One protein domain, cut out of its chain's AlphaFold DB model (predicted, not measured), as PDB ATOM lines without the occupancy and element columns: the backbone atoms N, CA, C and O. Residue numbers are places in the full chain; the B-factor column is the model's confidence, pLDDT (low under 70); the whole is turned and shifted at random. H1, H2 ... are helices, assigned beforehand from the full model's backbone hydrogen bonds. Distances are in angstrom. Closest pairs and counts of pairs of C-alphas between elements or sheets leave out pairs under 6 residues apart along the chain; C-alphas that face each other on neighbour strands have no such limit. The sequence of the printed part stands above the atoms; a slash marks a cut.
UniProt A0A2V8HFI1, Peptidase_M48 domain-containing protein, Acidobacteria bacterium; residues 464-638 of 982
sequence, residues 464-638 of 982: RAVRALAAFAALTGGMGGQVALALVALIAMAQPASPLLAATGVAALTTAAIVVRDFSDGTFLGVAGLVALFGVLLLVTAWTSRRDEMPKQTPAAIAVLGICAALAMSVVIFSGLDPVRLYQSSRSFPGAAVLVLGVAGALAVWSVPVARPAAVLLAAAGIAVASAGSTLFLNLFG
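Overview. This is residues 464 to 638 of the 982 residues of the protein "Peptidase_M48 domain-containing protein" of Acidobacteria bacterium (UniProt A0A2V8HFI1). Seven helices running lengthwise make a flat slab of two layers: H4, H3, H7 and H8 side by side in one row, and H1, H2 and H5 covering one side of it, H1 and H2 packed together and H5 only coming close to H2. Short H6 and H9 pack together at one end of the slab, H6 across the end of H8. The 175 printed residues hold nine named helices, H1 to H9 in chain order, and no named strand; the class is all helix. The whole is compact, with a radius of gyration of the C-alphas of 15.5 A and spans of 48 by 38 by 20 A.

Arrangement. H1, residues 464 to 479, and H2, residues 483 to 494, form a helical hairpin at a shallow tilt of 17 degrees, with C-alphas 474 and 486 closest at 4.0 A. H3, residues 498 to 518, touches H2, with C-alphas 492 and 500 closest at 5.2 A. H4, residues 522 to 544, forms a hairpin with H3 at a shallow tilt of 20 degrees, with C-alphas 505 and 535 closest at 3.8 A. H4 also touches H1, with C-alphas 473 and 534 closest at 6.1 A. H5, residues 554 to 574, is apart from H4. H6, residues 579 to 588, touches H5 with residues 571 to 573 of H5 alone; C-alphas 572 and 585 are closest at 5.3 A. H7, residues 591 to 605, touches H3 at a tilt of 36 degrees, only just steep, with C-alphas 503 and 598 closest at 3.9 A. H7 touches H5 too, with C-alphas 568 and 592 closest at 4.7 A. H3 and H7 are the hubs, touching four helices each. H1, H2, H3, H4, H5 and H7 form an up and down bundle, each running against the one before it. H8, residues 611 to 628, forms a hairpin with H7, with C-alphas 600 and 615 closest at 4.2 A. H9, residues 631 to 637, touches H6, with C-alphas 579 and 637 closest at 5.9 A. Every O i to N i+4 pair is within hydrogen-bond range in the helices other than H7, which has 10 of 11.

Along the chain. H1 begins at C-alpha 464 (-2.068, 37.677, 19.463) and is 22.3 A long; H2 measures 16.4 A, H3 30.1 A, H4 32.9 A, H5 30.0 A, H6 14.1 A, H7 21.5 A and H8 25.3 A. H9, 10.0 A, ends at C-alpha 637 (-17.854, 62.282, -17.539).

Size, cuts and confidence. The two C-alphas farthest apart, of Glu 549 and Gly 638, are 48.2 A apart. The printed part has no cut, and no link is long. Mean pLDDT of the printed part is 89.5, with residue 522 under 70.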
ATOM      1  N   ARG A 464      -0.709  38.238  19.347       80.81
ATOM      2  CA  ARG A 464      -2.068  37.677  19.463       80.81
ATOM      3  C   ARG A 464      -3.136  38.750  19.282       80.81
ATOM      4  O   ARG A 464      -4.153  38.477  18.657       80.81
ATOM      5  N   ALA A 465      -2.879  39.957  19.780       82.44
ATOM      6  CA  ALA A 465      -3.788  41.076  19.601       82.44
ATOM      7  C   ALA A 465      -3.832  41.544  18.148       82.44
ATOM      8  O   ALA A 465      -4.913  41.756  17.616       82.44
ATOM      9  N   VAL A 466      -2.678  41.609  17.482       85.56
ATOM     10  CA  VAL A 466      -2.603  41.930  16.051       85.56
ATOM     11  C   VAL A 466      -3.405  40.927  15.217       85.56
ATOM     12  O   VAL A 466      -4.207  41.322  14.376       85.56
ATOM     13  N   ARG A 467      -3.249  39.624  15.487       87.88
ATOM     14  CA  ARG A 467      -4.030  38.581  14.806       87.88
ATOM     15  C   ARG A 467      -5.524  38.698  15.085       87.88
ATOM     16  O   ARG A 467      -6.309  38.493  14.172       87.88
ATOM     17  N   ALA A 468      -5.915  39.033  16.313       86.62
ATOM     18  CA  ALA A 468      -7.316  39.248  16.659       86.62
ATOM     19  C   ALA A 468      -7.903  40.475  15.941       86.62
ATOM     20  O   ALA A 468      -8.984  40.369  15.378       86.62
ATOM     21  N   LEU A 469      -7.179  41.599  15.873       88.62
ATOM     22  CA  LEU A 469      -7.603  42.783  15.110       88.62
ATOM     23  C   LEU A 469      -7.760  42.471  13.616       88.62
ATOM     24  O   LEU A 469      -8.765  42.843  13.015       88.62
ATOM     25  N   ALA A 470      -6.809  41.739  13.030       90.81
ATOM     26  CA  ALA A 470      -6.912  41.272  11.651       90.81
ATOM     27  C   ALA A 470      -8.100  40.306  11.463       90.81
ATOM     28  O   ALA A 470      -8.838  40.427  10.493       90.81
ATOM     29  N   ALA A 471      -8.353  39.401  12.413       88.25
ATOM     30  CA  ALA A 471      -9.520  38.520  12.381       88.25
ATOM     31  C   ALA A 471     -10.842  39.300  12.459       88.25
ATOM     32  O   ALA A 471     -11.780  38.978  11.736       88.25
ATOM     33  N   PHE A 472     -10.918  40.345  13.291       88.06
ATOM     34  CA  PHE A 472     -12.099  41.202  13.374       88.06
ATOM     35  C   PHE A 472     -12.330  41.976  12.074       88.06
ATOM     36  O   PHE A 472     -13.464  42.013  11.608       88.06
ATOM     37  N   ALA A 473     -11.276  42.514  11.450       90.12
ATOM     38  CA  ALA A 473     -11.364  43.137  10.127       90.12
ATOM     39  C   ALA A 473     -11.795  42.139   9.036       90.12
ATOM     40  O   ALA A 473     -12.581  42.486   8.156       90.12
ATOM     41  N   ALA A 474     -11.320  40.891   9.109       88.81
ATOM     42  CA  ALA A 474     -11.728  39.842   8.184       88.81
ATOM     43  C   ALA A 474     -13.210  39.481   8.342       88.81
ATOM     44  O   ALA A 474     -13.925  39.359   7.348       88.81
ATOM     45  N   LEU A 475     -13.672  39.345   9.588       83.81
ATOM     46  CA  LEU A 475     -15.056  39.023   9.912       83.81
ATOM     47  C   LEU A 475     -16.007  40.138   9.465       83.81
ATOM     48  O   LEU A 475     -16.994  39.853   8.793       83.81
ATOM     49  N   THR A 476     -15.701  41.403   9.776       82.12
ATOM     50  CA  THR A 476     -16.543  42.536   9.356       82.12
ATOM     51  C   THR A 476     -16.547  42.717   7.845       82.12
ATOM     52  O   THR A 476     -17.614  42.926   7.272       82.12
ATOM     53  N   GLY A 477     -15.391  42.575   7.187       82.81
ATOM     54  CA  GLY A 477     -15.298  42.593   5.729       82.81
ATOM     55  C   GLY A 477     -16.132  41.485   5.084       82.81
ATOM     56  O   GLY A 477     -16.914  41.759   4.179       82.81
ATOM     57  N   GLY A 478     -16.027  40.252   5.588       78.25
ATOM     58  CA  GLY A 478     -16.795  39.107   5.096       78.25
ATOM     59  C   GLY A 478     -18.305  39.277   5.273       78.25
ATOM     60  O   GLY A 478     -19.052  39.096   4.315       78.25
ATOM     61  N   MET A 479     -18.753  39.697   6.462       73.75
ATOM     62  CA  MET A 479     -20.173  39.968   6.732       73.75
ATOM     63  C   MET A 479     -20.723  41.122   5.883       73.75
ATOM     64  O   MET A 479     -21.882  41.087   5.485       73.75
ATOM     65  N   GLY A 480     -19.893  42.123   5.573       72.94
ATOM     66  CA  GLY A 480     -20.240  43.230   4.680       72.94
ATOM     67  C   GLY A 480     -20.152  42.903   3.183       72.94
ATOM     68  O   GLY A 480     -20.255  43.817   2.370       72.94
ATOM     69  N   GLY A 481     -19.905  41.643   2.798       78.62
ATOM     70  CA  GLY A 481     -19.767  41.221   1.395       78.62
ATOM     71  C   GLY A 481     -18.456  41.648   0.718       78.62
ATOM     72  O   GLY A 481     -18.273  41.447  -0.481       78.62
ATOM     73  N   GLN A 482     -17.514  42.213   1.472       89.50
ATOM     74  CA  GLN A 482     -16.245  42.752   0.983       89.50
ATOM     75  C   GLN A 482     -15.136  41.701   1.097       89.50
ATOM     76  O   GLN A 482     -14.242  41.768   1.947       89.50
ATOM     77  N   VAL A 483     -15.189  40.712   0.200       89.31
ATOM     78  CA  VAL A 483     -14.263  39.561   0.160       89.31
ATOM     79  C   VAL A 483     -12.797  39.994   0.029       89.31
ATOM     80  O   VAL A 483     -11.916  39.368   0.614       89.31
ATOM     81  N   ALA A 484     -12.524  41.094  -0.682       93.81
ATOM     82  CA  ALA A 484     -11.178  41.646  -0.834       93.81
ATOM     83  C   ALA A 484     -10.553  42.047   0.513       93.81
ATOM     84  O   ALA A 484      -9.422  41.660   0.804       93.81
ATOM     85  N   LEU A 485     -11.298  42.768   1.361       95.25
ATOM     86  CA  LEU A 485     -10.844  43.116   2.708       95.25
ATOM     87  C   LEU A 485     -10.618  41.854   3.547       95.25
ATOM     88  O   LEU A 485      -9.581  41.728   4.199       95.25
ATOM     89  N   ALA A 486     -11.559  40.906   3.493       91.88
ATOM     90  CA  ALA A 486     -11.444  39.650   4.225       91.88
ATOM     91  C   ALA A 486     -10.175  38.874   3.844       91.88
ATOM     92  O   ALA A 486      -9.444  38.426   4.725       91.88
ATOM     93  N   LEU A 487      -9.857  38.783   2.549       92.62
ATOM     94  CA  LEU A 487      -8.647  38.131   2.049       92.62
ATOM     95  C   LEU A 487      -7.368  38.789   2.590       92.62
ATOM     96  O   LEU A 487      -6.511  38.098   3.146       92.62
ATOM     97  N   VAL A 488      -7.244  40.116   2.459       95.62
ATOM     98  CA  VAL A 488      -6.062  40.862   2.930       95.62
ATOM     99  C   VAL A 488      -5.884  40.676   4.441       95.62
ATOM    100  O   VAL A 488      -4.786  40.370   4.912       95.62
ATOM    101  N   ALA A 489      -6.981  40.773   5.193       94.38
ATOM    102  CA  ALA A 489      -6.993  40.617   6.640       94.38
ATOM    103  C   ALA A 489      -6.646  39.187   7.095       94.38
ATOM    104  O   ALA A 489      -5.899  39.011   8.059       94.38
ATOM    105  N   LEU A 490      -7.110  38.149   6.389       91.62
ATOM    106  CA  LEU A 490      -6.750  36.753   6.668       91.62
ATOM    107  C   LEU A 490      -5.258  36.484   6.433       91.62
ATOM    108  O   LEU A 490      -4.627  35.790   7.234       91.62
ATOM    109  N   ILE A 491      -4.674  37.069   5.382       91.19
ATOM    110  CA  ILE A 491      -3.232  36.981   5.118       91.19
ATOM    111  C   ILE A 491      -2.444  37.651   6.253       91.19
ATOM    112  O   ILE A 491      -1.513  37.050   6.793       91.19
ATOM    113  N   ALA A 492      -2.855  38.846   6.688       92.06
ATOM    114  CA  ALA A 492      -2.230  39.539   7.816       92.06
ATOM    115  C   ALA A 492      -2.416  38.805   9.160       92.06
ATOM    116  O   ALA A 492      -1.523  38.810  10.007       92.06
ATOM    117  N   MET A 493      -3.545  38.119   9.360       89.81
ATOM    118  CA  MET A 493      -3.780  37.264  10.527       89.81
ATOM    119  C   MET A 493      -2.841  36.046  10.533       89.81
ATOM    120  O   MET A 493      -2.317  35.667  11.587       89.81
ATOM    121  N   ALA A 494      -2.615  35.424   9.373       85.56
ATOM    122  CA  ALA A 494      -1.688  34.304   9.238       85.56
ATOM    123  C   ALA A 494      -0.231  34.750   9.450       85.56
ATOM    124  O   ALA A 494       0.537  34.070  10.141       85.56
ATOM    125  N   GLN A 495       0.128  35.917   8.904       84.62
ATOM    126  CA  GLN A 495       1.468  36.497   8.944       84.62
ATOM    127  C   GLN A 495       1.413  37.974   9.377       84.62
ATOM    128  O   GLN A 495       1.346  38.862   8.529       84.62
ATOM    129  N   PRO A 496       1.471  38.268  10.690       85.00
ATOM    130  CA  PRO A 496       1.361  39.635  11.202       85.00
ATOM    131  C   PRO A 496       2.664  40.422  10.985       85.00
ATOM    132  O   PRO A 496       3.435  40.642  11.916       85.00
ATOM    133  N   ALA A 497       2.925  40.818   9.741       88.44
ATOM    134  CA  ALA A 497       4.061  41.644   9.339       88.44
ATOM    135  C   ALA A 497       3.617  43.090   9.085       88.44
ATOM    136  O   ALA A 497       2.529  43.313   8.556       88.44
ATOM    137  N   SER A 498       4.465  44.075   9.397       91.50
ATOM    138  CA  SER A 498       4.110  45.500   9.291       91.50
ATOM    139  C   SER A 498       3.558  45.917   7.914       91.50
ATOM    140  O   SER A 498       2.537  46.606   7.912       91.50
ATOM    141  N   PRO A 499       4.074  45.457   6.751       93.94
ATOM    142  CA  PRO A 499       3.460  45.800   5.466       93.94
ATOM    143  C   PRO A 499       2.068  45.186   5.270       93.94
ATOM    144  O   PRO A 499       1.184  45.836   4.728       93.94
ATOM    145  N   LEU A 500       1.832  43.955   5.739       94.94
ATOM    146  CA  LEU A 500       0.528  43.288   5.609       94.94
ATOM    147  C   LEU A 500      -0.528  43.920   6.529       94.94
ATOM    148  O   LEU A 500      -1.700  44.024   6.162       94.94
ATOM    149  N   LEU A 501      -0.110  44.402   7.703       94.75
ATOM    150  CA  LEU A 501      -0.962  45.193   8.591       94.75
ATOM    151  C   LEU A 501      -1.315  46.543   7.967       94.75
ATOM    152  O   LEU A 501      -2.475  46.941   8.013       94.75
ATOM    153  N   ALA A 502      -0.346  47.211   7.333       96.12
ATOM    154  CA  ALA A 502      -0.599  48.446   6.602       96.12
ATOM    155  C   ALA A 502      -1.546  48.217   5.415       96.12
ATOM    156  O   ALA A 502      -2.492  48.982   5.243       96.12
ATOM    157  N   ALA A 503      -1.361  47.129   4.661       97.19
ATOM    158  CA  ALA A 503      -2.268  46.752   3.583       97.19
ATOM    159  C   ALA A 503      -3.695  46.525   4.070       97.19
ATOM    160  O   ALA A 503      -4.632  47.073   3.498       97.19
ATOM    161  N   THR A 504      -3.860  45.762   5.153       97.50
ATOM    162  CA  THR A 504      -5.180  45.529   5.757       97.50
ATOM    163  C   THR A 504      -5.791  46.834   6.249       97.50
ATOM    164  O   THR A 504      -6.977  47.078   6.050       97.50
ATOM    165  N   GLY A 505      -4.975  47.693   6.860       97.19
ATOM    166  CA  GLY A 505      -5.397  48.981   7.383       97.19
ATOM    167  C   GLY A 505      -5.928  49.927   6.305       97.19
ATOM    168  O   GLY A 505      -7.028  50.461   6.441       97.19
ATOM    169  N   VAL A 506      -5.187  50.079   5.202       97.94
ATOM    170  CA  VAL A 506      -5.630  50.879   4.052       97.94
ATOM    171  C   VAL A 506      -6.844  50.242   3.375       97.94
ATOM    172  O   VAL A 506      -7.825  50.937   3.139       97.94
ATOM    173  N   ALA A 507      -6.833  48.927   3.137       97.81
ATOM    174  CA  ALA A 507      -7.966  48.206   2.552       97.81
ATOM    175  C   ALA A 507      -9.258  48.389   3.370       97.81
ATOM    176  O   ALA A 507     -10.337  48.569   2.802       97.81
ATOM    177  N   ALA A 508      -9.156  48.387   4.703       96.88
ATOM    178  CA  ALA A 508     -10.278  48.634   5.597       96.88
ATOM    179  C   ALA A 508     -10.797  50.074   5.464       96.88
ATOM    180  O   ALA A 508     -11.995  50.271   5.283       96.88
ATOM    181  N   LEU A 509      -9.916  51.080   5.458       97.12
ATOM    182  CA  LEU A 509     -10.321  52.477   5.244       97.12
ATOM    183  C   LEU A 509     -10.977  52.691   3.874       97.12
ATOM    184  O   LEU A 509     -12.004  53.362   3.788       97.12
ATOM    185  N   THR A 510     -10.440  52.081   2.815       96.56
ATOM    186  CA  THR A 510     -11.050  52.102   1.479       96.56
ATOM    187  C   THR A 510     -12.432  51.460   1.497       96.56
ATOM    188  O   THR A 510     -13.378  52.018   0.952       96.56
ATOM    189  N   THR A 511     -12.567  50.310   2.159       94.94
ATOM    190  CA  THR A 511     -13.851  49.615   2.294       94.94
ATOM    191  C   THR A 511     -14.871  50.483   3.026       94.94
ATOM    192  O   THR A 511     -15.990  50.636   2.550       94.94
ATOM    193  N   ALA A 512     -14.482  51.105   4.140       93.56
ATOM    194  CA  ALA A 512     -15.346  52.009   4.888       93.56
ATOM    195  C   ALA A 512     -15.796  53.207   4.035       93.56
ATOM    196  O   ALA A 512     -16.980  53.529   4.019       93.56
ATOM    197  N   ALA A 513     -14.883  53.820   3.273       93.50
ATOM    198  CA  ALA A 513     -15.211  54.925   2.373       93.50
ATOM    199  C   ALA A 513     -16.193  54.509   1.263       93.50
ATOM    200  O   ALA A 513     -17.127  55.249   0.965       93.50
ATOM    201  N   ILE A 514     -16.024  53.314   0.682       91.56
ATOM    202  CA  ILE A 514     -16.947  52.765  -0.324       91.56
ATOM    203  C   ILE A 514     -18.328  52.500   0.287       91.56
ATOM    204  O   ILE A 514     -19.333  52.855  -0.319       91.56
ATOM    205  N   VAL A 515     -18.395  51.938   1.497       88.88
ATOM    206  CA  VAL A 515     -19.676  51.689   2.180       88.88
ATOM    207  C   VAL A 515     -20.404  53.002   2.482       88.88
ATOM    208  O   VAL A 515     -21.593  53.095   2.205       88.88
ATOM    209  N   VAL A 516     -19.703  54.032   2.971       89.19
ATOM    210  CA  VAL A 516     -20.290  55.370   3.203       89.19
ATOM    211  C   VAL A 516     -20.759  56.022   1.899       89.19
ATOM    212  O   VAL A 516     -21.755  56.739   1.892       89.19
ATOM    213  N   ARG A 517     -20.053  55.784   0.787       87.38
ATOM    214  CA  ARG A 517     -20.437  56.282  -0.541       87.38
ATOM    215  C   ARG A 517     -21.703  55.601  -1.067       87.38
ATOM    216  O   ARG A 517     -22.513  56.259  -1.712       87.38
ATOM    217  N   ASP A 518     -21.832  54.293  -0.853       81.88
ATOM    218  CA  ASP A 518     -22.846  53.468  -1.519       81.88
ATOM    219  C   ASP A 518     -24.122  53.266  -0.695       81.88
ATOM    220  O   ASP A 518     -25.164  52.979  -1.283       81.88
ATOM    221  N   PHE A 519     -24.059  53.442   0.628       79.06
ATOM    222  CA  PHE A 519     -25.175  53.200   1.538       79.06
ATOM    223  C   PHE A 519     -25.415  54.387   2.470       79.06
ATOM    224  O   PHE A 519     -24.485  54.943   3.051       79.06
ATOM    225  N   SER A 520     -26.689  54.723   2.668       70.62
ATOM    226  CA  SER A 520     -27.139  55.756   3.608       70.62
ATOM    227  C   SER A 520     -27.793  55.193   4.877       70.62
ATOM    228  O   SER A 520     -28.060  55.962   5.801       70.62
ATOM    229  N   ASP A 521     -28.030  53.878   4.968       70.88
ATOM    230  CA  ASP A 521     -28.632  53.279   6.164       70.88
ATOM    231  C   ASP A 521     -27.674  53.307   7.361       70.88
ATOM    232  O   ASP A 521     -26.494  52.950   7.262       70.88
ATOM    233  N   GLY A 522     -28.217  53.623   8.539       69.31
ATOM    234  CA  GLY A 522     -27.455  53.708   9.790       69.31
ATOM    235  C   GLY A 522     -26.680  52.431  10.151       69.31
ATOM    236  O   GLY A 522     -25.557  52.507  10.650       69.31
ATOM    237  N   THR A 523     -27.209  51.248   9.811       71.38
ATOM    238  CA  THR A 523     -26.516  49.956   9.984       71.38
ATOM    239  C   THR A 523     -25.225  49.872   9.173       71.38
ATOM    240  O   THR A 523     -24.182  49.514   9.726       71.38
ATOM    241  N   PHE A 524     -25.257  50.233   7.887       77.81
ATOM    242  CA  PHE A 524     -24.068  50.198   7.031       77.81
ATOM    243  C   PHE A 524     -23.049  51.265   7.438       77.81
ATOM    244  O   PHE A 524     -21.852  50.980   7.464       77.81
ATOM    245  N   LEU A 525     -23.510  52.447   7.858       80.81
ATOM    246  CA  LEU A 525     -22.642  53.492   8.404       80.81
ATOM    247  C   LEU A 525     -21.945  53.045   9.701       80.81
ATOM    248  O   LEU A 525     -20.745  53.272   9.868       80.81
ATOM    249  N   GLY A 526     -22.653  52.340  10.588       77.38
ATOM    250  CA  GLY A 526     -22.065  51.738  11.787       77.38
ATOM    251  C   GLY A 526     -20.989  50.695  11.460       77.38
ATOM    252  O   GLY A 526     -19.906  50.712  12.051       77.38
ATOM    253  N   VAL A 527     -21.249  49.819  10.483       81.38
ATOM    254  CA  VAL A 527     -20.265  48.835   9.995       81.38
ATOM    255  C   VAL A 527     -19.046  49.536   9.391       81.38
ATOM    256  O   VAL A 527     -17.917  49.168   9.721       81.38
ATOM    257  N   ALA A 528     -19.245  50.571   8.572       87.06
ATOM    258  CA  ALA A 528     -18.157  51.361   7.998       87.06
ATOM    259  C   ALA A 528     -17.293  52.019   9.082       87.06
ATOM    260  O   ALA A 528     -16.066  51.936   9.017       87.06
ATOM    261  N   GLY A 529     -17.912  52.596  10.117       86.00
ATOM    262  CA  GLY A 529     -17.206  53.171  11.263       86.00
ATOM    263  C   GLY A 529     -16.332  52.151  12.000       86.00
ATOM    264  O   GLY A 529     -15.175  52.439  12.312       86.00
ATOM    265  N   LEU A 530     -16.831  50.928  12.222       83.81
ATOM    266  CA  LEU A 530     -16.035  49.861  12.841       83.81
ATOM    267  C   LEU A 530     -14.888  49.391  11.941       83.81
ATOM    268  O   LEU A 530     -13.763  49.218  12.413       83.81
ATOM    269  N   VAL A 531     -15.157  49.178  10.653       89.94
ATOM    270  CA  VAL A 531     -14.127  48.792   9.683       89.94
ATOM    271  C   VAL A 531     -13.033  49.864   9.629       89.94
ATOM    272  O   VAL A 531     -11.849  49.526   9.670       89.94
ATOM    273  N   ALA A 532     -13.401  51.148   9.643       93.00
ATOM    274  CA  ALA A 532     -12.448  52.250   9.710       93.00
ATOM    275  C   ALA A 532     -11.633  52.238  11.012       93.00
ATOM    276  O   ALA A 532     -10.413  52.383  10.963       93.00
ATOM    277  N   LEU A 533     -12.270  51.997  12.166       90.25
ATOM    278  CA  LEU A 533     -11.583  51.871  13.455       90.25
ATOM    279  C   LEU A 533     -10.530  50.753  13.428       90.25
ATOM    280  O   LEU A 533      -9.391  50.972  13.846       90.25
ATOM    281  N   PHE A 534     -10.874  49.570  12.908       90.38
ATOM    282  CA  PHE A 534      -9.905  48.481  12.732       90.38
ATOM    283  C   PHE A 534      -8.795  48.864  11.762       90.38
ATOM    284  O   PHE A 534      -7.630  48.568  12.032       90.38
ATOM    285  N   GLY A 535      -9.136  49.570  10.684       94.25
ATOM    286  CA  GLY A 535      -8.171  50.099   9.730       94.25
ATOM    287  C   GLY A 535      -7.127  51.001  10.386       94.25
ATOM    288  O   GLY A 535      -5.925  50.777  10.234       94.25
ATOM    289  N   VAL A 536      -7.576  51.967  11.194       95.31
ATOM    290  CA  VAL A 536      -6.705  52.882  11.948       95.31
ATOM    291  C   VAL A 536      -5.853  52.128  12.966       95.31
ATOM    292  O   VAL A 536      -4.639  52.330  13.006       95.31
ATOM    293  N   LEU A 537      -6.445  51.233  13.766       91.69
ATOM    294  CA  LEU A 537      -5.700  50.441  14.752       91.69
ATOM    295  C   LEU A 537      -4.601  49.607  14.080       91.69
ATOM    296  O   LEU A 537      -3.461  49.598  14.547       91.69
ATOM    297  N   LEU A 538      -4.907  48.962  12.952       93.81
ATOM    298  CA  LEU A 538      -3.936  48.180  12.190       93.81
ATOM    299  C   LEU A 538      -2.827  49.061  11.598       93.81
ATOM    300  O   LEU A 538      -1.659  48.690  11.708       93.81
ATOM    301  N   LEU A 539      -3.136  50.254  11.079       94.88
ATOM    302  CA  LEU A 539      -2.124  51.211  10.608       94.88
ATOM    303  C   LEU A 539      -1.205  51.702  11.728       94.88
ATOM    304  O   LEU A 539       0.013  51.743  11.553       94.88
ATOM    305  N   VAL A 540      -1.767  52.030  12.895       92.00
ATOM    306  CA  VAL A 540      -0.978  52.416  14.071       92.00
ATOM    307  C   VAL A 540      -0.053  51.266  14.465       92.00
ATOM    308  O   VAL A 540       1.149  51.484  14.628       92.00
ATOM    309  N   THR A 541      -0.561  50.030  14.537       89.44
ATOM    310  CA  THR A 541       0.288  48.868  14.850       89.44
ATOM    311  C   THR A 541       1.388  48.666  13.808       89.44
ATOM    312  O   THR A 541       2.550  48.553  14.197       89.44
ATOM    313  N   ALA A 542       1.065  48.744  12.512       91.56
ATOM    314  CA  ALA A 542       2.020  48.645  11.411       91.56
ATOM    315  C   ALA A 542       3.143  49.683  11.521       91.56
ATOM    316  O   ALA A 542       4.318  49.361  11.342       91.56
ATOM    317  N   TRP A 543       2.798  50.925  11.869       89.94
ATOM    318  CA  TRP A 543       3.763  52.000  12.077       89.94
ATOM    319  C   TRP A 543       4.654  51.749  13.296       89.94
ATOM    320  O   TRP A 543       5.870  51.945  13.225       89.94
ATOM    321  N   THR A 544       4.080  51.288  14.411       87.12
ATOM    322  CA  THR A 544       4.855  50.999  15.629       87.12
ATOM    323  C   THR A 544       5.826  49.828  15.463       87.12
ATOM    324  O   THR A 544       6.931  49.888  16.013       87.12
ATOM    325  N   SER A 545       5.456  48.818  14.667       84.81
ATOM    326  CA  SER A 545       6.248  47.611  14.394       84.81
ATOM    327  C   SER A 545       7.035  47.672  13.077       84.81
ATOM    328  O   SER A 545       7.607  46.674  12.647       84.81
ATOM    329  N   ARG A 546       7.117  48.831  12.408       84.50
ATOM    330  CA  ARG A 546       7.831  48.986  11.118       84.50
ATOM    331  C   ARG A 546       9.333  48.679  11.176       84.50
ATOM    332  O   ARG A 546       9.959  48.507  10.140       84.50
ATOM    333  N   ARG A 547       9.916  48.711  12.380       80.50
ATOM    334  CA  ARG A 547      11.336  48.410  12.635       80.50
ATOM    335  C   ARG A 547      11.555  46.971  13.103       80.50
ATOM    336  O   ARG A 547      12.701  46.594  13.323       80.50
ATOM    337  N   ASP A 548      10.484  46.206  13.292       78.25
ATOM    338  CA  ASP A 548      10.576  44.812  13.706       78.25
ATOM    339  C   ASP A 548      11.008  43.962  12.496       78.25
ATOM    340  O   ASP A 548      10.678  44.276  11.349       78.25
ATOM    341  N   GLU A 549      11.760  42.887  12.741       72.88
ATOM    342  CA  GLU A 549      12.200  41.977  11.678       72.88
ATOM    343  C   GLU A 549      11.004  41.351  10.947       72.88
ATOM    344  O   GLU A 549      10.081  40.806  11.561       72.88
ATOM    345  N   MET A 550      11.036  41.389   9.613       73.75
ATOM    346  CA  MET A 550       9.969  40.833   8.786       73.75
ATOM    347  C   MET A 550      10.106  39.309   8.627       73.75
ATOM    348  O   MET A 550      11.199  38.813   8.346       73.75
ATOM    349  N   PRO A 551       9.000  38.543   8.703       77.50
ATOM    350  CA  PRO A 551       9.002  37.128   8.340       77.50
ATOM    351  C   PRO A 551       9.474  36.906   6.895       77.50
ATOM    352  O   PRO A 551       9.044  37.621   5.987       77.50
ATOM    353  N   LYS A 552      10.268  35.848   6.657       77.31
ATOM    354  CA  LYS A 552      10.819  35.502   5.327       77.31
ATOM    355  C   LYS A 552       9.752  35.319   4.232       77.31
ATOM    356  O   LYS A 552      10.035  35.536   3.063       77.31
ATOM    357  N   GLN A 553       8.528  34.934   4.600       84.56
ATOM    358  CA  GLN A 553       7.420  34.674   3.667       84.56
ATOM    359  C   GLN A 553       6.636  35.939   3.266       84.56
ATOM    360  O   GLN A 553       5.840  35.895   2.330       84.56
ATOM    361  N   THR A 554       6.875  37.076   3.930       87.25
ATOM    362  CA  THR A 554       6.119  38.320   3.706       87.25
ATOM    363  C   THR A 554       6.186  38.834   2.260       87.25
ATOM    364  O   THR A 554       5.141  39.215   1.735       87.25
ATOM    365  N   PRO A 555       7.347  38.823   1.566       90.62
ATOM    366  CA  PRO A 555       7.412  39.262   0.170       90.62
ATOM    367  C   PRO A 555       6.521  38.428  -0.757       90.62
ATOM    368  O   PRO A 555       5.858  38.987  -1.625       90.62
ATOM    369  N   ALA A 556       6.444  37.111  -0.534       91.50
ATOM    370  CA  ALA A 556       5.568  36.230  -1.305       91.50
ATOM    371  C   ALA A 556       4.086  36.550  -1.055       91.50
ATOM    372  O   ALA A 556       3.304  36.608  -1.998       91.50
ATOM    373  N   ALA A 557       3.700  36.832   0.194       91.94
ATOM    374  CA  ALA A 557       2.337  37.244   0.523       91.94
ATOM    375  C   ALA A 557       1.950  38.581  -0.140       91.94
ATOM    376  O   ALA A 557       0.848  38.710  -0.669       91.94
ATOM    377  N   ILE A 558       2.862  39.561  -0.169       93.25
ATOM    378  CA  ILE A 558       2.635  40.834  -0.874       93.25
ATOM    379  C   ILE A 558       2.554  40.610  -2.390       93.25
ATOM    380  O   ILE A 558       1.708  41.216  -3.041       93.25
ATOM    381  N   ALA A 559       3.371  39.715  -2.954       93.50
ATOM    382  CA  ALA A 559       3.289  39.355  -4.369       93.50
ATOM    383  C   ALA A 559       1.932  38.723  -4.720       93.50
ATOM    384  O   ALA A 559       1.329  39.106  -5.718       93.50
ATOM    385  N   VAL A 560       1.404  37.831  -3.873       94.75
ATOM    386  CA  VAL A 560       0.048  37.271  -4.029       94.75
ATOM    387  C   VAL A 560      -1.007  38.380  -4.008       94.75
ATOM    388  O   VAL A 560      -1.858  38.416  -4.893       94.75
ATOM    389  N   LEU A 561      -0.927  39.324  -3.061       95.06
ATOM    390  CA  LEU A 561      -1.826  40.486  -3.038       95.06
ATOM    391  C   LEU A 561      -1.700  41.346  -4.302       95.06
ATOM    392  O   LEU A 561      -2.713  41.794  -4.831       95.06
ATOM    393  N   GLY A 562      -0.480  41.536  -4.810       95.75
ATOM    394  CA  GLY A 562      -0.211  42.226  -6.071       95.75
ATOM    395  C   GLY A 562      -0.843  41.528  -7.277       95.75
ATOM    396  O   GLY A 562      -1.466  42.192  -8.100       95.75
ATOM    397  N   ILE A 563      -0.761  40.195  -7.353       95.88
ATOM    398  CA  ILE A 563      -1.414  39.394  -8.400       95.88
ATOM    399  C   ILE A 563      -2.936  39.533  -8.305       95.88
ATOM    400  O   ILE A 563      -3.587  39.807  -9.309       95.88
ATOM    401  N   CYS A 564      -3.510  39.409  -7.105       94.62
ATOM    402  CA  CYS A 564      -4.944  39.612  -6.899       94.62
ATOM    403  C   CYS A 564      -5.381  41.031  -7.296       94.62
ATOM    404  O   CYS A 564      -6.414  41.186  -7.942       94.62
ATOM    405  N   ALA A 565      -4.596  42.056  -6.951       96.12
ATOM    406  CA  ALA A 565      -4.856  43.440  -7.333       96.12
ATOM    407  C   ALA A 565      -4.792  43.638  -8.858       96.12
ATOM    408  O   ALA A 565      -5.659  44.299  -9.422       96.12
ATOM    409  N   ALA A 566      -3.816  43.026  -9.535       94.94
ATOM    410  CA  ALA A 566      -3.685  43.078 -10.990       94.94
ATOM    411  C   ALA A 566      -4.847  42.370 -11.705       94.94
ATOM    412  O   ALA A 566      -5.393  42.917 -12.659       94.94
ATOM    413  N   LEU A 567      -5.269  41.198 -11.217       91.75
ATOM    414  CA  LEU A 567      -6.446  40.484 -11.727       91.75
ATOM    415  C   LEU A 567      -7.736  41.281 -11.495       91.75
ATOM    416  O   LEU A 567      -8.582  41.370 -12.375       91.75
ATOM    417  N   ALA A 568      -7.886  41.905 -10.328       91.31
ATOM    418  CA  ALA A 568      -9.039  42.752 -10.043       91.31
ATOM    419  C   ALA A 568      -9.080  43.996 -10.949       91.31
ATOM    420  O   ALA A 568     -10.139  44.375 -11.445       91.31
ATOM    421  N   MET A 569      -7.923  44.613 -11.198       92.25
ATOM    422  CA  MET A 569      -7.798  45.755 -12.102       92.25
ATOM    423  C   MET A 569      -8.045  45.354 -13.561       92.25
ATOM    424  O   MET A 569      -8.676  46.106 -14.301       92.25
ATOM    425  N   SER A 570      -7.605  44.165 -13.984       88.88
ATOM    426  CA  SER A 570      -7.860  43.684 -15.343       88.88
ATOM    427  C   SER A 570      -9.354  43.468 -15.592       88.88
ATOM    428  O   SER A 570      -9.827  43.811 -16.670       88.88
ATOM    429  N   VAL A 571     -10.120  43.023 -14.585       85.06
ATOM    430  CA  VAL A 571     -11.592  42.971 -14.661       85.06
ATOM    431  C   VAL A 571     -12.191  44.347 -14.953       85.06
ATOM    432  O   VAL A 571     -13.022  44.467 -15.852       85.06
ATOM    433  N   VAL A 572     -11.736  45.392 -14.257       88.81
ATOM    434  CA  VAL A 572     -12.199  46.773 -14.483       88.81
ATOM    435  C   VAL A 572     -11.835  47.259 -15.890       88.81
ATOM    436  O   VAL A 572     -12.704  47.763 -16.596       88.81
ATOM    437  N   ILE A 573     -10.587  47.054 -16.324       87.88
ATOM    438  CA  ILE A 573     -10.072  47.528 -17.622       87.88
ATOM    439  C   ILE A 573     -10.732  46.802 -18.804       87.88
ATOM    440  O   ILE A 573     -11.178  47.445 -19.753       87.88
ATOM    441  N   PHE A 574     -10.819  45.469 -18.762       84.69
ATOM    442  CA  PHE A 574     -11.366  44.674 -19.870       84.69
ATOM    443  C   PHE A 574     -12.888  44.794 -20.019       84.69
ATOM    444  O   PHE A 574     -13.418  44.474 -21.087       84.69
ATOM    445  N   SER A 575     -13.582  45.294 -18.989       79.81
ATOM    446  CA  SER A 575     -15.015  45.619 -19.057       79.81
ATOM    447  C   SER A 575     -15.318  46.853 -19.923       79.81
ATOM    448  O   SER A 575     -16.465  47.043 -20.315       79.81
ATOM    449  N   GLY A 576     -14.312  47.681 -20.235       82.81
ATOM    450  CA  GLY A 576     -14.448  48.893 -21.047       82.81
ATOM    451  C   GLY A 576     -13.865  50.133 -20.365       82.81
ATOM    452  O   GLY A 576     -13.897  50.259 -19.143       82.81
ATOM    453  N   LEU A 577     -13.324  51.051 -21.174       85.38
ATOM    454  CA  LEU A 577     -12.690  52.296 -20.712       85.38
ATOM    455  C   LEU A 577     -13.546  53.545 -20.954       85.38
ATOM    456  O   LEU A 577     -13.137  54.637 -20.561       85.38
ATOM    457  N   ASP A 578     -14.712  53.420 -21.595       88.81
ATOM    458  CA  ASP A 578     -15.639  54.546 -21.652       88.81
ATOM    459  C   ASP A 578     -16.146  54.887 -20.236       88.81
ATOM    460  O   ASP A 578     -16.246  53.994 -19.386       88.81
ATOM    461  N   PRO A 579     -16.464  56.162 -19.947       92.25
ATOM    462  CA  PRO A 579     -16.805  56.584 -18.591       92.25
ATOM    463  C   PRO A 579     -17.975  55.811 -17.962       92.25
ATOM    464  O   PRO A 579     -17.949  55.537 -16.763       92.25
ATOM    465  N   VAL A 580     -18.980  55.409 -18.750       90.62
ATOM    466  CA  VAL A 580     -20.144  54.669 -18.238       90.62
ATOM    467  C   VAL A 580     -19.753  53.239 -17.861       90.62
ATOM    468  O   VAL A 580     -20.072  52.798 -16.754       90.62
ATOM    469  N   ARG A 581     -19.003  52.530 -18.718       87.75
ATOM    470  CA  ARG A 581     -18.482  51.185 -18.411       87.75
ATOM    471  C   ARG A 581     -17.502  51.198 -17.247       87.75
ATOM    472  O   ARG A 581     -17.610  50.339 -16.373       87.75
ATOM    473  N   LEU A 582     -16.601  52.179 -17.188       90.62
ATOM    474  CA  LEU A 582     -15.642  52.307 -16.091       90.62
ATOM    475  C   LEU A 582     -16.351  52.531 -14.750       90.62
ATOM    476  O   LEU A 582     -15.964  51.943 -13.739       90.62
ATOM    477  N   TYR A 583     -17.417  53.332 -14.739       92.12
ATOM    478  CA  TYR A 583     -18.274  53.495 -13.572       92.12
ATOM    479  C   TYR A 583     -18.979  52.178 -13.189       92.12
ATOM    480  O   TYR A 583     -18.886  51.747 -12.034       92.12
ATOM    481  N   GLN A 584     -19.621  51.494 -14.146       88.62
ATOM    482  CA  GLN A 584     -20.334  50.227 -13.910       88.62
ATOM    483  C   GLN A 584     -19.402  49.131 -13.363       88.62
ATOM    484  O   GLN A 584     -19.749  48.432 -12.402       88.62
ATOM    485  N   SER A 585     -18.205  48.984 -13.935       88.69
ATOM    486  CA  SER A 585     -17.219  47.978 -13.526       88.69
ATOM    487  C   SER A 585     -16.593  48.313 -12.168       88.69
ATOM    488  O   SER A 585     -16.547  47.456 -11.285       88.69
ATOM    489  N   SER A 586     -16.217  49.575 -11.937       91.31
ATOM    490  CA  SER A 586     -15.650  50.022 -10.655       91.31
ATOM    491  C   SER A 586     -16.647  49.908  -9.498       91.31
ATOM    492  O   SER A 586     -16.257  49.613  -8.367       91.31
ATOM    493  N   ARG A 587     -17.942  50.126  -9.762       88.62
ATOM    494  CA  ARG A 587     -19.011  49.995  -8.763       88.62
ATOM    495  C   ARG A 587     -19.387  48.539  -8.491       88.62
ATOM    496  O   ARG A 587     -19.621  48.182  -7.342       88.62
ATOM    497  N   SER A 588     -19.431  47.697  -9.522       85.25
ATOM    498  CA  SER A 588     -19.752  46.270  -9.366       85.25
ATOM    499  C   SER A 588     -18.601  45.450  -8.776       85.25
ATOM    500  O   SER A 588     -18.853  44.420  -8.150       85.25
ATOM    501  N   PHE A 589     -17.356  45.915  -8.922       88.38
ATOM    502  CA  PHE A 589     -16.166  45.248  -8.399       88.38
ATOM    503  C   PHE A 589     -15.304  46.168  -7.506       88.38
ATOM    504  O   PHE A 589     -14.136  46.435  -7.812       88.38
ATOM    505  N   PRO A 590     -15.824  46.615  -6.341       90.69
ATOM    506  CA  PRO A 590     -15.103  47.521  -5.435       90.69
ATOM    507  C   PRO A 590     -13.792  46.923  -4.893       90.69
ATOM    508  O   PRO A 590     -12.894  47.654  -4.471       90.69
ATOM    509  N   GLY A 591     -13.644  45.592  -4.958       92.62
ATOM    510  CA  GLY A 591     -12.434  44.872  -4.572       92.62
ATOM    511  C   GLY A 591     -11.171  45.312  -5.321       92.62
ATOM    512  O   GLY A 591     -10.090  45.232  -4.743       92.62
ATOM    513  N   ALA A 592     -11.285  45.836  -6.549       94.50
ATOM    514  CA  ALA A 592     -10.138  46.367  -7.291       94.50
ATOM    515  C   ALA A 592      -9.488  47.555  -6.572       94.50
ATOM    516  O   ALA A 592      -8.281  47.541  -6.326       94.50
ATOM    517  N   ALA A 593     -10.285  48.541  -6.152       96.12
ATOM    518  CA  ALA A 593      -9.786  49.681  -5.390       96.12
ATOM    519  C   ALA A 593      -9.209  49.242  -4.034       96.12
ATOM    520  O   ALA A 593      -8.119  49.673  -3.660       96.12
ATOM    521  N   VAL A 594      -9.907  48.344  -3.328       96.88
ATOM    522  CA  VAL A 594      -9.498  47.833  -2.007       96.88
ATOM    523  C   VAL A 594      -8.153  47.104  -2.069       96.88
ATOM    524  O   VAL A 594      -7.274  47.374  -1.251       96.88
ATOM    525  N   LEU A 595      -7.958  46.205  -3.040       97.38
ATOM    526  CA  LEU A 595      -6.712  45.447  -3.191       97.38
ATOM    527  C   LEU A 595      -5.552  46.344  -3.624       97.38
ATOM    528  O   LEU A 595      -4.470  46.252  -3.048       97.38
ATOM    529  N   VAL A 596      -5.770  47.233  -4.596       97.75
ATOM    530  CA  VAL A 596      -4.720  48.130  -5.105       97.75
ATOM    531  C   VAL A 596      -4.261  49.113  -4.030       97.75
ATOM    532  O   VAL A 596      -3.057  49.265  -3.817       97.75
ATOM    533  N   LEU A 597      -5.195  49.720  -3.292       97.88
ATOM    534  CA  LEU A 597      -4.857  50.600  -2.171       97.88
ATOM    535  C   LEU A 597      -4.241  49.826  -1.001       97.88
ATOM    536  O   LEU A 597      -3.305  50.317  -0.373       97.88
ATOM    537  N   GLY A 598      -4.679  48.590  -0.751       97.12
ATOM    538  CA  GLY A 598      -4.021  47.695   0.200       97.12
ATOM    539  C   GLY A 598      -2.552  47.440  -0.164       97.12
ATOM    540  O   GLY A 598      -1.664  47.630   0.666       97.12
ATOM    541  N   VAL A 599      -2.255  47.088  -1.417       97.38
ATOM    542  CA  VAL A 599      -0.866  46.899  -1.880       97.38
ATOM    543  C   VAL A 599      -0.068  48.199  -1.763       97.38
ATOM    544  O   VAL A 599       1.058  48.168  -1.263       97.38
ATOM    545  N   ALA A 600      -0.650  49.349  -2.122       97.31
ATOM    546  CA  ALA A 600      -0.017  50.653  -1.916       97.31
ATOM    547  C   ALA A 600       0.340  50.893  -0.435       97.31
ATOM    548  O   ALA A 600       1.454  51.319  -0.125       97.31
ATOM    549  N   GLY A 601      -0.558  50.534   0.489       96.19
ATOM    550  CA  GLY A 601      -0.322  50.577   1.932       96.19
ATOM    551  C   GLY A 601       0.849  49.701   2.387       96.19
ATOM    552  O   GLY A 601       1.689  50.160   3.162       96.19
ATOM    553  N   ALA A 602       0.962  48.468   1.875       95.25
ATOM    554  CA  ALA A 602       2.118  47.606   2.152       95.25
ATOM    555  C   ALA A 602       3.432  48.229   1.666       95.25
ATOM    556  O   ALA A 602       4.409  48.276   2.416       95.25
ATOM    557  N   LEU A 603       3.457  48.721   0.424       94.56
ATOM    558  CA  LEU A 603       4.656  49.305  -0.178       94.56
ATOM    559  C   LEU A 603       5.101  50.595   0.531       94.56
ATOM    560  O   LEU A 603       6.300  50.840   0.641       94.56
ATOM    561  N   ALA A 604       4.170  51.387   1.072       93.12
ATOM    562  CA  ALA A 604       4.479  52.632   1.781       93.12
ATOM    563  C   ALA A 604       5.306  52.419   3.064       93.12
ATOM    564  O   ALA A 604       6.114  53.275   3.436       93.12
ATOM    565  N   VAL A 605       5.121  51.279   3.739       91.06
ATOM    566  CA  VAL A 605       5.845  50.916   4.974       91.06
ATOM    567  C   VAL A 605       7.052  50.013   4.686       91.06
ATOM    568  O   VAL A 605       7.878  49.777   5.568       91.06
ATOM    569  N   TRP A 606       7.209  49.538   3.447       88.56
ATOM    570  CA  TRP A 606       8.356  48.728   3.050       88.56
ATOM    571  C   TRP A 606       9.630  49.586   2.984       88.56
ATOM    572  O   TRP A 606       9.669  50.658   2.387       88.56
ATOM    573  N   SER A 607      10.708  49.093   3.588       81.31
ATOM    574  CA  SER A 607      12.039  49.710   3.620       81.31
ATOM    575  C   SER A 607      12.801  49.769   2.280       81.31
ATOM    576  O   SER A 607      13.929  50.256   2.266       81.31
ATOM    577  N   VAL A 608      12.233  49.309   1.158       84.81
ATOM    578  CA  VAL A 608      12.914  49.290  -0.155       84.81
ATOM    579  C   VAL A 608      12.743  50.641  -0.872       84.81
ATOM    580  O   VAL A 608      11.616  51.125  -0.977       84.81
ATOM    581  N   PRO A 609      13.812  51.256  -1.422       82.88
ATOM    582  CA  PRO A 609      13.752  52.607  -1.996       82.88
ATOM    583  C   PRO A 609      12.765  52.748  -3.167       82.88
ATOM    584  O   PRO A 609      12.079  53.762  -3.267       82.88
ATOM    585  N   VAL A 610      12.623  51.714  -4.004       87.38
ATOM    586  CA  VAL A 610      11.686  51.700  -5.148       87.38
ATOM    587  C   VAL A 610      10.223  51.505  -4.711       87.38
ATOM    588  O   VAL A 610       9.302  51.826  -5.457       87.38
ATOM    589  N   ALA A 611       9.969  51.034  -3.484       89.00
ATOM    590  CA  ALA A 611       8.610  50.740  -3.025       89.00
ATOM    591  C   ALA A 611       7.761  52.006  -2.831       89.00
ATOM    592  O   ALA A 611       6.570  51.996  -3.125       89.00
ATOM    593  N   ARG A 612       8.361  53.121  -2.396       90.00
ATOM    594  CA  ARG A 612       7.642  54.385  -2.160       90.00
ATOM    595  C   ARG A 612       7.051  55.017  -3.427       90.00
ATOM    596  O   ARG A 612       5.858  55.312  -3.403       90.00
ATOM    597  N   PRO A 613       7.803  55.222  -4.528       92.88
ATOM    598  CA  PRO A 613       7.206  55.749  -5.756       92.88
ATOM    599  C   PRO A 613       6.149  54.794  -6.334       92.88
ATOM    600  O   PRO A 613       5.090  55.248  -6.761       92.88
ATOM    601  N   ALA A 614       6.372  53.476  -6.262       93.00
ATOM    602  CA  ALA A 614       5.370  52.488  -6.664       93.00
ATOM    603  C   ALA A 614       4.087  52.572  -5.814       93.00
ATOM    604  O   ALA A 614       2.986  52.483  -6.356       93.00
ATOM    605  N   ALA A 615       4.207  52.807  -4.501       95.38
ATOM    606  CA  ALA A 615       3.065  53.017  -3.612       95.38
ATOM    607  C   ALA A 615       2.225  54.231  -4.033       95.38
ATOM    608  O   ALA A 615       1.002  54.141  -4.041       95.38
ATOM    609  N   VAL A 616       2.861  55.344  -4.417       95.56
ATOM    610  CA  VAL A 616       2.159  56.557  -4.874       95.56
ATOM    611  C   VAL A 616       1.398  56.298  -6.176       95.56
ATOM    612  O   VAL A 616       0.229  56.659  -6.274       95.56
ATOM    613  N   LEU A 617       2.024  55.627  -7.148       95.69
ATOM    614  CA  LEU A 617       1.375  55.283  -8.419       95.69
ATOM    615  C   LEU A 617       0.175  54.349  -8.217       95.69
ATOM    616  O   LEU A 617      -0.900  54.599  -8.759       95.69
ATOM    617  N   LEU A 618       0.331  53.306  -7.395       96.31
ATOM    618  CA  LEU A 618      -0.772  52.401  -7.063       96.31
ATOM    619  C   LEU A 618      -1.866  53.111  -6.261       96.31
ATOM    620  O   LEU A 618      -3.043  52.874  -6.511       96.31
ATOM    621  N   ALA A 619      -1.509  54.012  -5.343       96.56
ATOM    622  CA  ALA A 619      -2.491  54.802  -4.610       96.56
ATOM    623  C   ALA A 619      -3.311  55.692  -5.552       96.56
ATOM    624  O   ALA A 619      -4.536  55.708  -5.455       96.56
ATOM    625  N   ALA A 620      -2.663  56.364  -6.507       96.88
ATOM    626  CA  ALA A 620      -3.350  57.157  -7.522       96.88
ATOM    627  C   ALA A 620      -4.293  56.294  -8.377       96.88
ATOM    628  O   ALA A 620      -5.459  56.648  -8.542       96.88
ATOM    629  N   ALA A 621      -3.833  55.129  -8.850       95.12
ATOM    630  CA  ALA A 621      -4.659  54.201  -9.624       95.12
ATOM    631  C   ALA A 621      -5.865  53.678  -8.820       95.12
ATOM    632  O   ALA A 621      -6.990  53.656  -9.315       95.12
ATOM    633  N   GLY A 622      -5.658  53.296  -7.558       95.69
ATOM    634  CA  GLY A 622      -6.725  52.812  -6.684       95.69
ATOM    635  C   GLY A 622      -7.744  53.894  -6.317       95.69
ATOM    636  O   GLY A 622      -8.945  53.621  -6.320       95.69
ATOM    637  N   ILE A 623      -7.295  55.132  -6.067       95.56
ATOM    638  CA  ILE A 623      -8.181  56.289  -5.861       95.56
ATOM    639  C   ILE A 623      -8.971  56.578  -7.140       95.56
ATOM    640  O   ILE A 623     -10.170  56.828  -7.052       95.56
ATOM    641  N   ALA A 624      -8.344  56.500  -8.317       94.31
ATOM    642  CA  ALA A 624      -9.024  56.704  -9.593       94.31
ATOM    643  C   ALA A 624     -10.158  55.688  -9.799       94.31
ATOM    644  O   ALA A 624     -11.277  56.098 -10.085       94.31
ATOM    645  N   VAL A 625      -9.920  54.393  -9.552       94.44
ATOM    646  CA  VAL A 625     -10.970  53.354  -9.620       94.44
ATOM    647  C   VAL A 625     -12.068  53.586  -8.577       94.44
ATOM    648  O   VAL A 625     -13.255  53.526  -8.895       94.44
ATOM    649  N   ALA A 626     -11.706  53.910  -7.331       93.00
ATOM    650  CA  ALA A 626     -12.693  54.228  -6.296       93.00
ATOM    651  C   ALA A 626     -13.557  55.446  -6.677       93.00
ATOM    652  O   ALA A 626     -14.766  55.454  -6.448       93.00
ATOM    653  N   SER A 627     -12.947  56.459  -7.290       92.69
ATOM    654  CA  SER A 627     -13.624  57.676  -7.743       92.69
ATOM    655  C   SER A 627     -14.497  57.402  -8.963       92.69
ATOM    656  O   SER A 627     -15.620  57.899  -9.027       92.69
ATOM    657  N   ALA A 628     -14.035  56.556  -9.885       94.06
ATOM    658  CA  ALA A 628     -14.773  56.170 -11.080       94.06
ATOM    659  C   ALA A 628     -16.097  55.471 -10.748       94.06
ATOM    660  O   ALA A 628     -17.082  55.688 -11.436       94.06
ATOM    661  N   GLY A 629     -16.173  54.710  -9.650       91.44
ATOM    662  CA  GLY A 629     -17.426  54.097  -9.182       91.44
ATOM    663  C   GLY A 629     -18.413  55.049  -8.478       91.44
ATOM    664  O   GLY A 629     -19.406  54.578  -7.920       91.44
ATOM    665  N   SER A 630     -18.133  56.358  -8.433       91.25
ATOM    666  CA  SER A 630     -18.997  57.364  -7.798       91.25
ATOM    667  C   SER A 630     -19.993  57.992  -8.777       91.25
ATOM    668  O   SER A 630     -19.709  58.162  -9.962       91.25
ATOM    669  N   THR A 631     -21.149  58.417  -8.268       88.38
ATOM    670  CA  THR A 631     -22.150  59.151  -9.064       88.38
ATOM    671  C   THR A 631     -21.642  60.508  -9.539       88.38
ATOM    672  O   THR A 631     -22.042  60.973 -10.602       88.38
ATOM    673  N   LEU A 632     -20.725  61.135  -8.793       90.25
ATOM    674  CA  LEU A 632     -20.066  62.370  -9.211       90.25
ATOM    675  C   LEU A 632     -19.270  62.161 -10.506       90.25
ATOM    676  O   LEU A 632     -19.389  62.967 -11.422       90.25
ATOM    677  N   PHE A 633     -18.509  61.066 -10.601       93.19
ATOM    678  CA  PHE A 633     -17.781  60.722 -11.822       93.19
ATOM    679  C   PHE A 633     -18.736  60.488 -12.999       93.19
ATOM    680  O   PHE A 633     -18.543  61.074 -14.063       93.19
ATOM    681  N   LEU A 634     -19.803  59.709 -12.788       91.88
ATOM    682  CA  LEU A 634     -20.809  59.457 -13.821       91.88
ATOM    683  C   LEU A 634     -21.465  60.756 -14.320       91.88
ATOM    684  O   LEU A 634     -21.630  60.931 -15.519       91.88
ATOM    685  N   ASN A 635     -21.787  61.691 -13.423       88.62
ATOM    686  CA  ASN A 635     -22.421  62.963 -13.784       88.62
ATOM    687  C   ASN A 635     -21.484  63.944 -14.509       88.62
ATOM    688  O   ASN A 635     -21.973  64.825 -15.214       88.62
ATOM    689  N   LEU A 636     -20.169  63.851 -14.282       91.69
ATOM    690  CA  LEU A 636     -19.171  64.737 -14.893       91.69
ATOM    691  C   LEU A 636     -18.668  64.217 -16.243       91.69
ATOM    692  O   LEU A 636     -18.407  65.019 -17.135       91.69
ATOM    693  N   PHE A 637     -18.509  62.899 -16.380       93.38
ATOM    694  CA  PHE A 637     -17.854  62.282 -17.539       93.38
ATOM    695  C   PHE A 637     -18.761  61.333 -18.336       93.38
ATOM    696  O   PHE A 637     -18.418  60.974 -19.459       93.38
ATOM    697  N   GLY A 638     -19.889  60.893 -17.774       90.06
ATOM    698  CA  GLY A 638     -20.820  59.980 -18.431       90.06
ATOM    699  C   GLY A 638     -21.671  60.679 -19.489       90.06
ATOM    700  O   GLY A 638     -22.342  61.666 -19.202       90.06
TER     701      GLY A 638